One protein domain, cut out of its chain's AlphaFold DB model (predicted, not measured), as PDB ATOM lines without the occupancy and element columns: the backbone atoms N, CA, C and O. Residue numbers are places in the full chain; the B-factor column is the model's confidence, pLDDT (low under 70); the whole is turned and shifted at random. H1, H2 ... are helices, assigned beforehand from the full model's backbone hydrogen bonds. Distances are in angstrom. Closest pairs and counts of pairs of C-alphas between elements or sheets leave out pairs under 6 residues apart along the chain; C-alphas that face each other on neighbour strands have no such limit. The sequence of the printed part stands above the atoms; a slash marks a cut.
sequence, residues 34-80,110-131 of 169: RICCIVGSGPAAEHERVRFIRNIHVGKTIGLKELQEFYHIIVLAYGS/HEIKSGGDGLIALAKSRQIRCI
ATOM      1  N   ARG A  34      29.864  10.535  -9.367       59.44
ATOM      2  CA  ARG A  34      30.868   9.483  -9.144       59.44
ATOM      3  C   ARG A  34      30.222   8.098  -9.192       59.44
ATOM      4  O   ARG A  34      29.404   7.777  -8.325       59.44
ATOM      5  N   ILE A  35      30.639   7.285 -10.164       55.44
ATOM      6  CA  ILE A  35      30.223   5.887 -10.347       55.44
ATOM      7  C   ILE A  35      31.375   4.966  -9.939       55.44
ATOM      8  O   ILE A  35      32.516   5.163 -10.359       55.44
ATOM      9  N   CYS A  36      31.084   3.950  -9.125       46.91
ATOM     10  CA  CYS A  36      32.052   2.896  -8.832       46.91
ATOM     11  C   CYS A  36      32.027   1.853  -9.956       46.91
ATOM     12  O   CYS A  36      31.019   1.170 -10.130       46.91
ATOM     13  N   CYS A  37      33.137   1.703 -10.682       53.44
ATOM     14  CA  CYS A  37      33.340   0.629 -11.652       53.44
ATOM     15  C   CYS A  37      34.653  -0.093 -11.334       53.44
ATOM     16  O   CYS A  37      35.721   0.515 -11.380       53.44
ATOM     17  N   ILE A  38      34.573  -1.379 -10.987       55.09
ATOM     18  CA  ILE A  38      35.753  -2.222 -10.761       55.09
ATOM     19  C   ILE A  38      36.030  -2.949 -12.074       55.09
ATOM     20  O   ILE A  38      35.340  -3.904 -12.426       55.09
ATOM     21  N   VAL A  39      37.011  -2.459 -12.823       55.97
ATOM     22  CA  VAL A  39      37.351  -2.996 -14.145       55.97
ATOM     23  C   VAL A  39      38.396  -4.107 -14.006       55.97
ATOM     24  O   VAL A  39      39.261  -4.061 -13.131       55.97
ATOM     25  N   GLY A  40      38.315  -5.121 -14.873       56.28
ATOM     26  CA  GLY A  40      39.403  -6.081 -15.071       56.28
ATOM     27  C   GLY A  40      40.661  -5.402 -15.626       56.28
ATOM     28  O   GLY A  40      40.645  -4.232 -15.994       56.28
ATOM     29  N   SER A  41      41.777  -6.121 -15.706       59.66
ATOM     30  CA  SER A  41      43.072  -5.569 -16.130       59.66
ATOM     31  C   SER A  41      43.204  -5.363 -17.651       59.66
ATOM     32  O   SER A  41      44.226  -5.703 -18.237       59.66
ATOM     33  N   GLY A  42      42.138  -4.907 -18.310       68.06
ATOM     34  CA  GLY A  42      42.106  -4.645 -19.749       68.06
ATOM     35  C   GLY A  42      42.272  -3.159 -20.087       68.06
ATOM     36  O   GLY A  42      42.296  -2.330 -19.179       68.06
ATOM     37  N   PRO A  43      42.278  -2.795 -21.384       67.25
ATOM     38  CA  PRO A  43      42.534  -1.425 -21.856       67.25
ATOM     39  C   PRO A  43      41.587  -0.367 -21.277       67.25
ATOM     40  O   PRO A  43      41.940   0.796 -21.133       67.25
ATOM     41  N   ALA A  44      40.373  -0.768 -20.891       67.81
ATOM     42  CA  ALA A  44      39.413   0.122 -20.244       67.81
ATOM     43  C   ALA A  44      39.922   0.704 -18.907       67.81
ATOM     44  O   ALA A  44      39.440   1.753 -18.489       67.81
ATOM     45  N   ALA A  45      40.888   0.056 -18.249       71.44
ATOM     46  CA  ALA A  45      41.495   0.528 -17.006       71.44
ATOM     47  C   ALA A  45      42.438   1.737 -17.187       71.44
ATOM     48  O   ALA A  45      42.816   2.345 -16.189       71.44
ATOM     49  N   GLU A  46      42.794   2.100 -18.424       75.38
ATOM     50  CA  GLU A  46      43.678   3.238 -18.739       75.38
ATOM     51  C   GLU A  46      42.941   4.570 -18.875       75.38
ATOM     52  O   GLU A  46      43.560   5.632 -18.877       75.38
ATOM     53  N   HIS A  47      41.614   4.544 -19.001       78.81
ATOM     54  CA  HIS A  47      40.848   5.764 -19.204       78.81
ATOM     55  C   HIS A  47      40.867   6.633 -17.936       78.81
ATOM     56  O   HIS A  47      40.571   6.154 -16.849       78.81
ATOM     57  N   GLU A  48      41.079   7.945 -18.081       76.69
ATOM     58  CA  GLU A  48      41.142   8.917 -16.967       76.69
ATOM     59  C   GLU A  48      39.943   8.893 -15.990       76.69
ATOM     60  O   GLU A  48      40.074   9.227 -14.815       76.69
ATOM     61  N   ARG A  49      38.751   8.501 -16.467       77.56
ATOM     62  CA  ARG A  49      37.514   8.437 -15.671       77.56
ATOM     63  C   ARG A  49      37.314   7.072 -15.017       77.56
ATOM     64  O   ARG A  49      36.334   6.871 -14.303       77.56
ATOM     65  N   VAL A  50      38.211   6.130 -15.281       78.12
ATOM     66  CA  VAL A  50      38.194   4.783 -14.732       78.12
ATOM     67  C   VAL A  50      39.283   4.690 -13.684       78.12
ATOM     68  O   VAL A  50      40.443   5.012 -13.919       78.12
ATOM     69  N   ARG A  51      38.905   4.219 -12.498       82.44
ATOM     70  CA  ARG A  51      39.862   3.940 -11.437       82.44
ATOM     71  C   ARG A  51      39.926   2.448 -11.190       82.44
ATOM     72  O   ARG A  51      38.989   1.847 -10.674       82.44
ATOM     73  N   PHE A  52      41.062   1.870 -11.536       83.06
ATOM     74  CA  PHE A  52      41.352   0.479 -11.247       83.06
ATOM     75  C   PHE A  52      41.925   0.341  -9.839       83.06
ATOM     76  O   PHE A  52      42.938   0.960  -9.506       83.06
ATOM     77  N   ILE A  53      41.282  -0.489  -9.023       84.00
ATOM     78  CA  ILE A  53      41.756  -0.814  -7.681       84.00
ATOM     79  C   ILE A  53      41.640  -2.318  -7.476       84.00
ATOM     80  O   ILE A  53      40.556  -2.892  -7.577       84.00
ATOM     81  N   ARG A  54      42.766  -2.959  -7.162       82.81
ATOM     82  CA  ARG A  54      42.824  -4.369  -6.773       82.81
ATOM     83  C   ARG A  54      43.164  -4.532  -5.300       82.81
ATOM     84  O   ARG A  54      43.600  -3.595  -4.638       82.81
ATOM     85  N   ASN A  55      42.955  -5.759  -4.820       85.06
ATOM     86  CA  ASN A  55      43.125  -6.171  -3.426       85.06
ATOM     87  C   ASN A  55      42.095  -5.563  -2.445       85.06
ATOM     88  O   ASN A  55      42.334  -5.489  -1.244       85.06
ATOM     89  N   ILE A  56      40.914  -5.184  -2.950       83.62
ATOM     90  CA  ILE A  56      39.741  -4.819  -2.143       83.62
ATOM     91  C   ILE A  56      38.681  -5.915  -2.275       83.62
ATOM     92  O   ILE A  56      38.366  -6.360  -3.377       83.62
ATOM     93  N   HIS A  57      38.095  -6.315  -1.146       80.19
ATOM     94  CA  HIS A  57      36.988  -7.263  -1.078       80.19
ATOM     95  C   HIS A  57      35.732  -6.570  -0.543       80.19
ATOM     96  O   HIS A  57      35.595  -6.338   0.663       80.19
ATOM     97  N   VAL A  58      34.788  -6.273  -1.438       82.69
ATOM     98  CA  VAL A  58      33.487  -5.715  -1.047       82.69
ATOM     99  C   VAL A  58      32.728  -6.733  -0.189       82.69
ATOM    100  O   VAL A  58      32.643  -7.910  -0.533       82.69
ATOM    101  N   GLY A  59      32.219  -6.293   0.961       77.75
ATOM    102  CA  GLY A  59      31.558  -7.127   1.968       77.75
ATOM    103  C   GLY A  59      32.498  -7.834   2.954       77.75
ATOM    104  O   GLY A  59      32.007  -8.461   3.886       77.75
ATOM    105  N   LYS A  60      33.827  -7.732   2.784       79.44
ATOM    106  CA  LYS A  60      34.814  -8.257   3.750       79.44
ATOM    107  C   LYS A  60      35.739  -7.171   4.283       79.44
ATOM    108  O   LYS A  60      35.792  -6.954   5.484       79.44
ATOM    109  N   THR A  61      36.471  -6.502   3.396       79.00
ATOM    110  CA  THR A  61      37.408  -5.433   3.775       79.00
ATOM    111  C   THR A  61      36.732  -4.063   3.774       79.00
ATOM    112  O   THR A  61      37.100  -3.191   4.559       79.00
ATOM    113  N   ILE A  62      35.754  -3.867   2.882       85.56
ATOM    114  CA  ILE A  62      34.972  -2.631   2.754       85.56
ATOM    115  C   ILE A  62      33.506  -3.010   2.554       85.56
ATOM    116  O   ILE A  62      33.187  -3.812   1.677       85.56
ATOM    117  N   GLY A  63      32.615  -2.479   3.383       85.44
ATOM    118  CA  GLY A  63      31.182  -2.741   3.333       85.44
ATOM    119  C   GLY A  63      30.478  -1.987   2.204       85.44
ATOM    120  O   GLY A  63      30.931  -0.942   1.745       85.44
ATOM    121  N   LEU A  64      29.315  -2.491   1.777       82.62
ATOM    122  CA  LEU A  64      28.512  -1.820   0.749       82.62
ATOM    123  C   LEU A  64      27.994  -0.451   1.222       82.62
ATOM    124  O   LEU A  64      27.982   0.487   0.436       82.62
ATOM    125  N   LYS A  65      27.621  -0.326   2.504       85.25
ATOM    126  CA  LYS A  65      27.185   0.948   3.103       85.25
ATOM    127  C   LYS A  65      28.286   2.010   3.053       85.25
ATOM    128  O   LYS A  65      28.025   3.143   2.691       85.25
ATOM    129  N   GLU A  66      29.524   1.605   3.304       87.06
ATOM    130  CA  GLU A  66      30.686   2.499   3.260       87.06
ATOM    131  C   GLU A  66      30.943   2.982   1.829       87.06
ATOM    132  O   GLU A  66      31.207   4.152   1.591       87.06
ATOM    133  N   LEU A  67      30.784   2.105   0.831       84.75
ATOM    134  CA  LEU A  67      30.850   2.527  -0.571       84.75
ATOM    135  C   LEU A  67      29.735   3.518  -0.933       84.75
ATOM    136  O   LEU A  67      29.959   4.401  -1.760       84.75
ATOM    137  N   GLN A  68      28.550   3.393  -0.329       85.00
ATOM    138  CA  GLN A  68      27.438   4.321  -0.565       85.00
ATOM    139  C   GLN A  68      27.726   5.721  -0.014       85.00
ATOM    140  O   GLN A  68      27.148   6.681  -0.516       85.00
ATOM    141  N   GLU A  69      28.636   5.873   0.948       86.62
ATOM    142  CA  GLU A  69      29.074   7.189   1.429       86.62
ATOM    143  C   GLU A  69      29.930   7.909   0.375       86.62
ATOM    144  O   GLU A  69      29.816   9.119   0.190       86.62
ATOM    145  N   PHE A  70      30.733   7.167  -0.394       85.38
ATOM    146  CA  PHE A  70      31.652   7.754  -1.377       85.38
ATOM    147  C   PHE A  70      31.100   7.818  -2.803       85.38
ATOM    148  O   PHE A  70      31.589   8.610  -3.611       85.38
ATOM    149  N   TYR A  71      30.104   7.004  -3.148       84.56
ATOM    150  CA  TYR A  71      29.573   6.912  -4.509       84.56
ATOM    151  C   TYR A  71      28.080   7.210  -4.566       84.56
ATOM    152  O   TYR A  71      27.308   6.839  -3.683       84.56
ATOM    153  N   HIS A  72      27.657   7.893  -5.627       76.56
ATOM    154  CA  HIS A  72      26.234   8.157  -5.860       76.56
ATOM    155  C   HIS A  72      25.553   6.886  -6.357       76.56
ATOM    156  O   HIS A  72      24.433   6.575  -5.969       76.56
ATOM    157  N   ILE A  73      26.270   6.145  -7.204       78.00
ATOM    158  CA  ILE A  73      25.787   4.948  -7.876       78.00
ATOM    159  C   ILE A  73      26.880   3.887  -7.781       78.00
ATOM    160  O   ILE A  73      28.044   4.126  -8.122       78.00
ATOM    161  N   ILE A  74      26.491   2.702  -7.321       78.88
ATOM    162  CA  ILE A  74      27.353   1.525  -7.262       78.88
ATOM    163  C   ILE A  74      26.755   0.491  -8.201       78.88
ATOM    164  O   ILE A  74      25.651   0.003  -7.966       78.88
ATOM    165  N   VAL A  75      27.496   0.150  -9.250       78.44
ATOM    166  CA  VAL A  75      27.103  -0.894 -10.195       78.44
ATOM    167  C   VAL A  75      27.931  -2.134  -9.897       78.44
ATOM    168  O   VAL A  75      29.157  -2.116  -9.999       78.44
ATOM    169  N   LEU A  76      27.265  -3.223  -9.521       74.00
ATOM    170  CA  LEU A  76      27.906  -4.521  -9.344       74.00
ATOM    171  C   LEU A  76      27.720  -5.334 -10.624       74.00
ATOM    172  O   LEU A  76      26.648  -5.877 -10.869       74.00
ATOM    173  N   ALA A  77      28.771  -5.413 -11.435       71.06
ATOM    174  CA  ALA A  77      28.811  -6.268 -12.613       71.06
ATOM    175  C   ALA A  77      29.763  -7.438 -12.346       71.06
ATOM    176  O   ALA A  77      30.952  -7.241 -12.106       71.06
ATOM    177  N   TYR A  78      29.241  -8.661 -12.379       68.81
ATOM    178  CA  TYR A  78      30.041  -9.878 -12.316       68.81
ATOM    179  C   TYR A  78      29.949 -10.593 -13.664       68.81
ATOM    180  O   TYR A  78      28.864 -10.889 -14.152       68.81
ATOM    181  N   GLY A  79      31.100 -10.850 -14.280       61.59
ATOM    182  CA  GLY A  79      31.201 -11.700 -15.461       61.59
ATOM    183  C   GLY A  79      31.651 -13.096 -15.049       61.59
ATOM    184  O   GLY A  79      32.651 -13.241 -14.348       61.59
ATOM    185  N   SER A  80      30.933 -14.125 -15.485       50.78
ATOM    186  CA  SER A  80      31.425 -15.500 -15.469       50.78
ATOM    187  C   SER A  80      32.096 -15.774 -16.813       50.78
ATOM    188  O   SER A  80      31.446 -15.656 -17.847       50.78
ATOM    189  N   HIS A 110      22.276  15.604  -4.384       59.47
ATOM    190  CA  HIS A 110      22.603  16.937  -3.848       59.47
ATOM    191  C   HIS A 110      23.952  17.064  -3.121       59.47
ATOM    192  O   HIS A 110      24.397  18.183  -2.876       59.47
ATOM    193  N   GLU A 111      24.626  15.957  -2.808       68.19
ATOM    194  CA  GLU A 111      25.889  15.956  -2.065       68.19
ATOM    195  C   GLU A 111      27.065  15.567  -2.958       68.19
ATOM    196  O   GLU A 111      27.049  14.527  -3.609       68.19
ATOM    197  N   ILE A 112      28.131  16.372  -2.955       77.81
ATOM    198  CA  ILE A 112      29.366  16.040  -3.671       77.81
ATOM    199  C   ILE A 112      30.071  14.908  -2.925       77.81
ATOM    200  O   ILE A 112      30.678  15.122  -1.876       77.81
ATOM    201  N   LYS A 113      30.039  13.700  -3.491       83.75
ATOM    202  CA  LYS A 113      30.773  12.563  -2.928       83.75
ATOM    203  C   LYS A 113      32.211  12.482  -3.437       83.75
ATOM    204  O   LYS A 113      32.502  12.728  -4.609       83.75
ATOM    205  N   SER A 114      33.114  12.048  -2.560       85.25
ATOM    206  CA  SER A 114      34.556  11.935  -2.829       85.25
ATOM    207  C   SER A 114      34.929  10.858  -3.857       85.25
ATOM    208  O   SER A 114      36.070  10.807  -4.313       85.25
ATOM    209  N   GLY A 115      34.007   9.960  -4.217       85.38
ATOM    210  CA  GLY A 115      34.256   8.886  -5.173       85.38
ATOM    211  C   GLY A 115      35.434   8.003  -4.765       85.38
ATOM    212  O   GLY A 115      35.604   7.638  -3.601       85.38
ATOM    213  N   GLY A 116      36.289   7.693  -5.740       83.38
ATOM    214  CA  GLY A 116      37.456   6.844  -5.520       83.38
ATOM    215  C   GLY A 116      38.472   7.400  -4.526       83.38
ATOM    216  O   GLY A 116      39.239   6.613  -3.978       83.38
ATOM    217  N   ASP A 117      38.519   8.714  -4.292       87.25
ATOM    218  CA  ASP A 117      39.488   9.301  -3.358       87.25
ATOM    219  C   ASP A 117      39.123   8.946  -1.914       87.25
ATOM    220  O   ASP A 117      39.987   8.531  -1.142       87.25
ATOM    221  N   GLY A 118      37.826   8.981  -1.586       89.50
ATOM    222  CA  GLY A 118      37.324   8.524  -0.285       89.50
ATOM    223  C   GLY A 118      37.571   7.035  -0.062       89.50
ATOM    224  O   GLY A 118      38.007   6.632   1.014       89.50
ATOM    225  N   LEU A 119      37.407   6.223  -1.111       87.38
ATOM    226  CA  LEU A 119      37.700   4.792  -1.052       87.38
ATOM    227  C   LEU A 119      39.185   4.509  -0.764       87.38
ATOM    228  O   LEU A 119      39.500   3.656   0.066       87.38
ATOM    229  N   ILE A 120      40.100   5.226  -1.424       87.38
ATOM    230  CA  ILE A 120      41.545   5.087  -1.189       87.38
ATOM    231  C   ILE A 120      41.910   5.559   0.220       87.38
ATOM    232  O   ILE A 120      42.681   4.886   0.905       87.38
ATOM    233  N   ALA A 121      41.346   6.681   0.673       90.81
ATOM    234  CA  ALA A 121      41.572   7.195   2.019       90.81
ATOM    235  C   ALA A 121      41.107   6.192   3.088       90.81
ATOM    236  O   ALA A 121      41.860   5.888   4.016       90.81
ATOM    237  N   LEU A 122      39.918   5.603   2.911       90.69
ATOM    238  CA  LEU A 122      39.404   4.556   3.790       90.69
ATOM    239  C   LEU A 122      40.330   3.335   3.790       90.69
ATOM    240  O   LEU A 122      40.715   2.858   4.859       90.69
ATOM    241  N   ALA A 123      40.734   2.856   2.613       88.94
ATOM    242  CA  ALA A 123      41.640   1.719   2.504       88.94
ATOM    243  C   ALA A 123      42.970   1.981   3.229       88.94
ATOM    244  O   ALA A 123      43.414   1.147   4.020       88.94
ATOM    245  N   LYS A 124      43.554   3.173   3.054       90.44
ATOM    246  CA  LYS A 124      44.788   3.590   3.733       90.44
ATOM    247  C   LYS A 124      44.623   3.643   5.253       90.44
ATOM    248  O   LYS A 124      45.490   3.142   5.964       90.44
ATOM    249  N   SER A 125      43.509   4.187   5.751       92.88
ATOM    250  CA  SER A 125      43.219   4.250   7.196       92.88
ATOM    251  C   SER A 125      43.143   2.863   7.847       92.88
ATOM    252  O   SER A 125      43.524   2.693   9.000       92.88
ATOM    253  N   ARG A 126      42.714   1.855   7.079       91.69
ATOM    254  CA  ARG A 126      42.628   0.449   7.500       91.69
ATOM    255  C   ARG A 126      43.885  -0.358   7.200       91.69
ATOM    256  O   ARG A 126      43.859  -1.576   7.340       91.69
ATOM    257  N   GLN A 127      44.950   0.296   6.736       90.81
ATOM    258  CA  GLN A 127      46.187  -0.357   6.303       90.81
ATOM    259  C   GLN A 127      45.940  -1.431   5.221       90.81
ATOM    260  O   GLN A 127      46.711  -2.379   5.071       90.81
ATOM    261  N   ILE A 128      44.862  -1.283   4.440       87.56
ATOM    262  CA  ILE A 128      44.569  -2.139   3.295       87.56
ATOM    263  C   ILE A 128      45.433  -1.655   2.141       87.56
ATOM    264  O   ILE A 128      45.295  -0.535   1.647       87.56
ATOM    265  N   ARG A 129      46.318  -2.533   1.683       84.75
ATOM    266  CA  ARG A 129      47.156  -2.269   0.523       84.75
ATOM    267  C   ARG A 129      46.341  -2.389  -0.760       84.75
ATOM    268  O   ARG A 129      46.040  -3.497  -1.198       84.75
ATOM    269  N   CYS A 130      46.029  -1.259  -1.377       85.69
ATOM    270  CA  CYS A 130      45.458  -1.212  -2.717       85.69
ATOM    271  C   CYS A 130      46.545  -1.429  -3.774       85.69
ATOM    272  O   CYS A 130      47.672  -0.977  -3.603       85.69
ATOM    273  N   ILE A 131      46.192  -2.098  -4.871       84.81
ATOM    274  CA  ILE A 131      47.067  -2.259  -6.040       84.81
ATOM    275  C   ILE A 131      46.472  -1.428  -7.178       84.81
ATOM    276  O   ILE A 131      45.326  -1.671  -7.577       84.81
TER     277      ILE A 131
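This is residues 34 to 80 and 110 to 131 of the 169 residues of the protein "Hypothetical protein" of Rotaria sordida (UniProt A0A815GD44). Look for little regular structure: a body mostly of loops, with H2 and H3 meeting at a steep angle at one end and tiny H1 far from both, joined to H2 by the unnamed residues 47 to 63. Residues 35 to 36 pair briefly with 73 to 74, parallel. The 69 printed residues hold three named helices, H1, H2, H3 in chain order, and no named strand; the class is all helix, with 21 residues in named elements. The whole is compact, radius of gyration of the C-alphas 11.9 A, spanning 30 by 29 by 23 A.

Find C-alpha 116 at (37.456, 6.844, -5.520); from there H3, residues 116 to 125, runs 14.2 A to C-alpha 125. H2, residues 64 to 70, covers 10.3 A. H1, residues 43 to 46, begins at (42.534, -1.425, -21.856) and covers 5.7 A.

H3 and H2 touch, closest at the C-alphas of Gly 118 and Phe 70, 5.8 A; they run opposite ways at a steep tilt of 64 degrees. H1 is apart from both. Every O i to N i+4 pair is within hydrogen-bond range in H3, 2 of 3 in H2; H1 is too short for one.

Residues 81 to 109 are cut out; C-alphas 80 and 110 are 35.6 A apart. H1 to H2 is a long link. Confidence is low, under 70, at residues 34 to 44, 78 to 80 and 110 to 111.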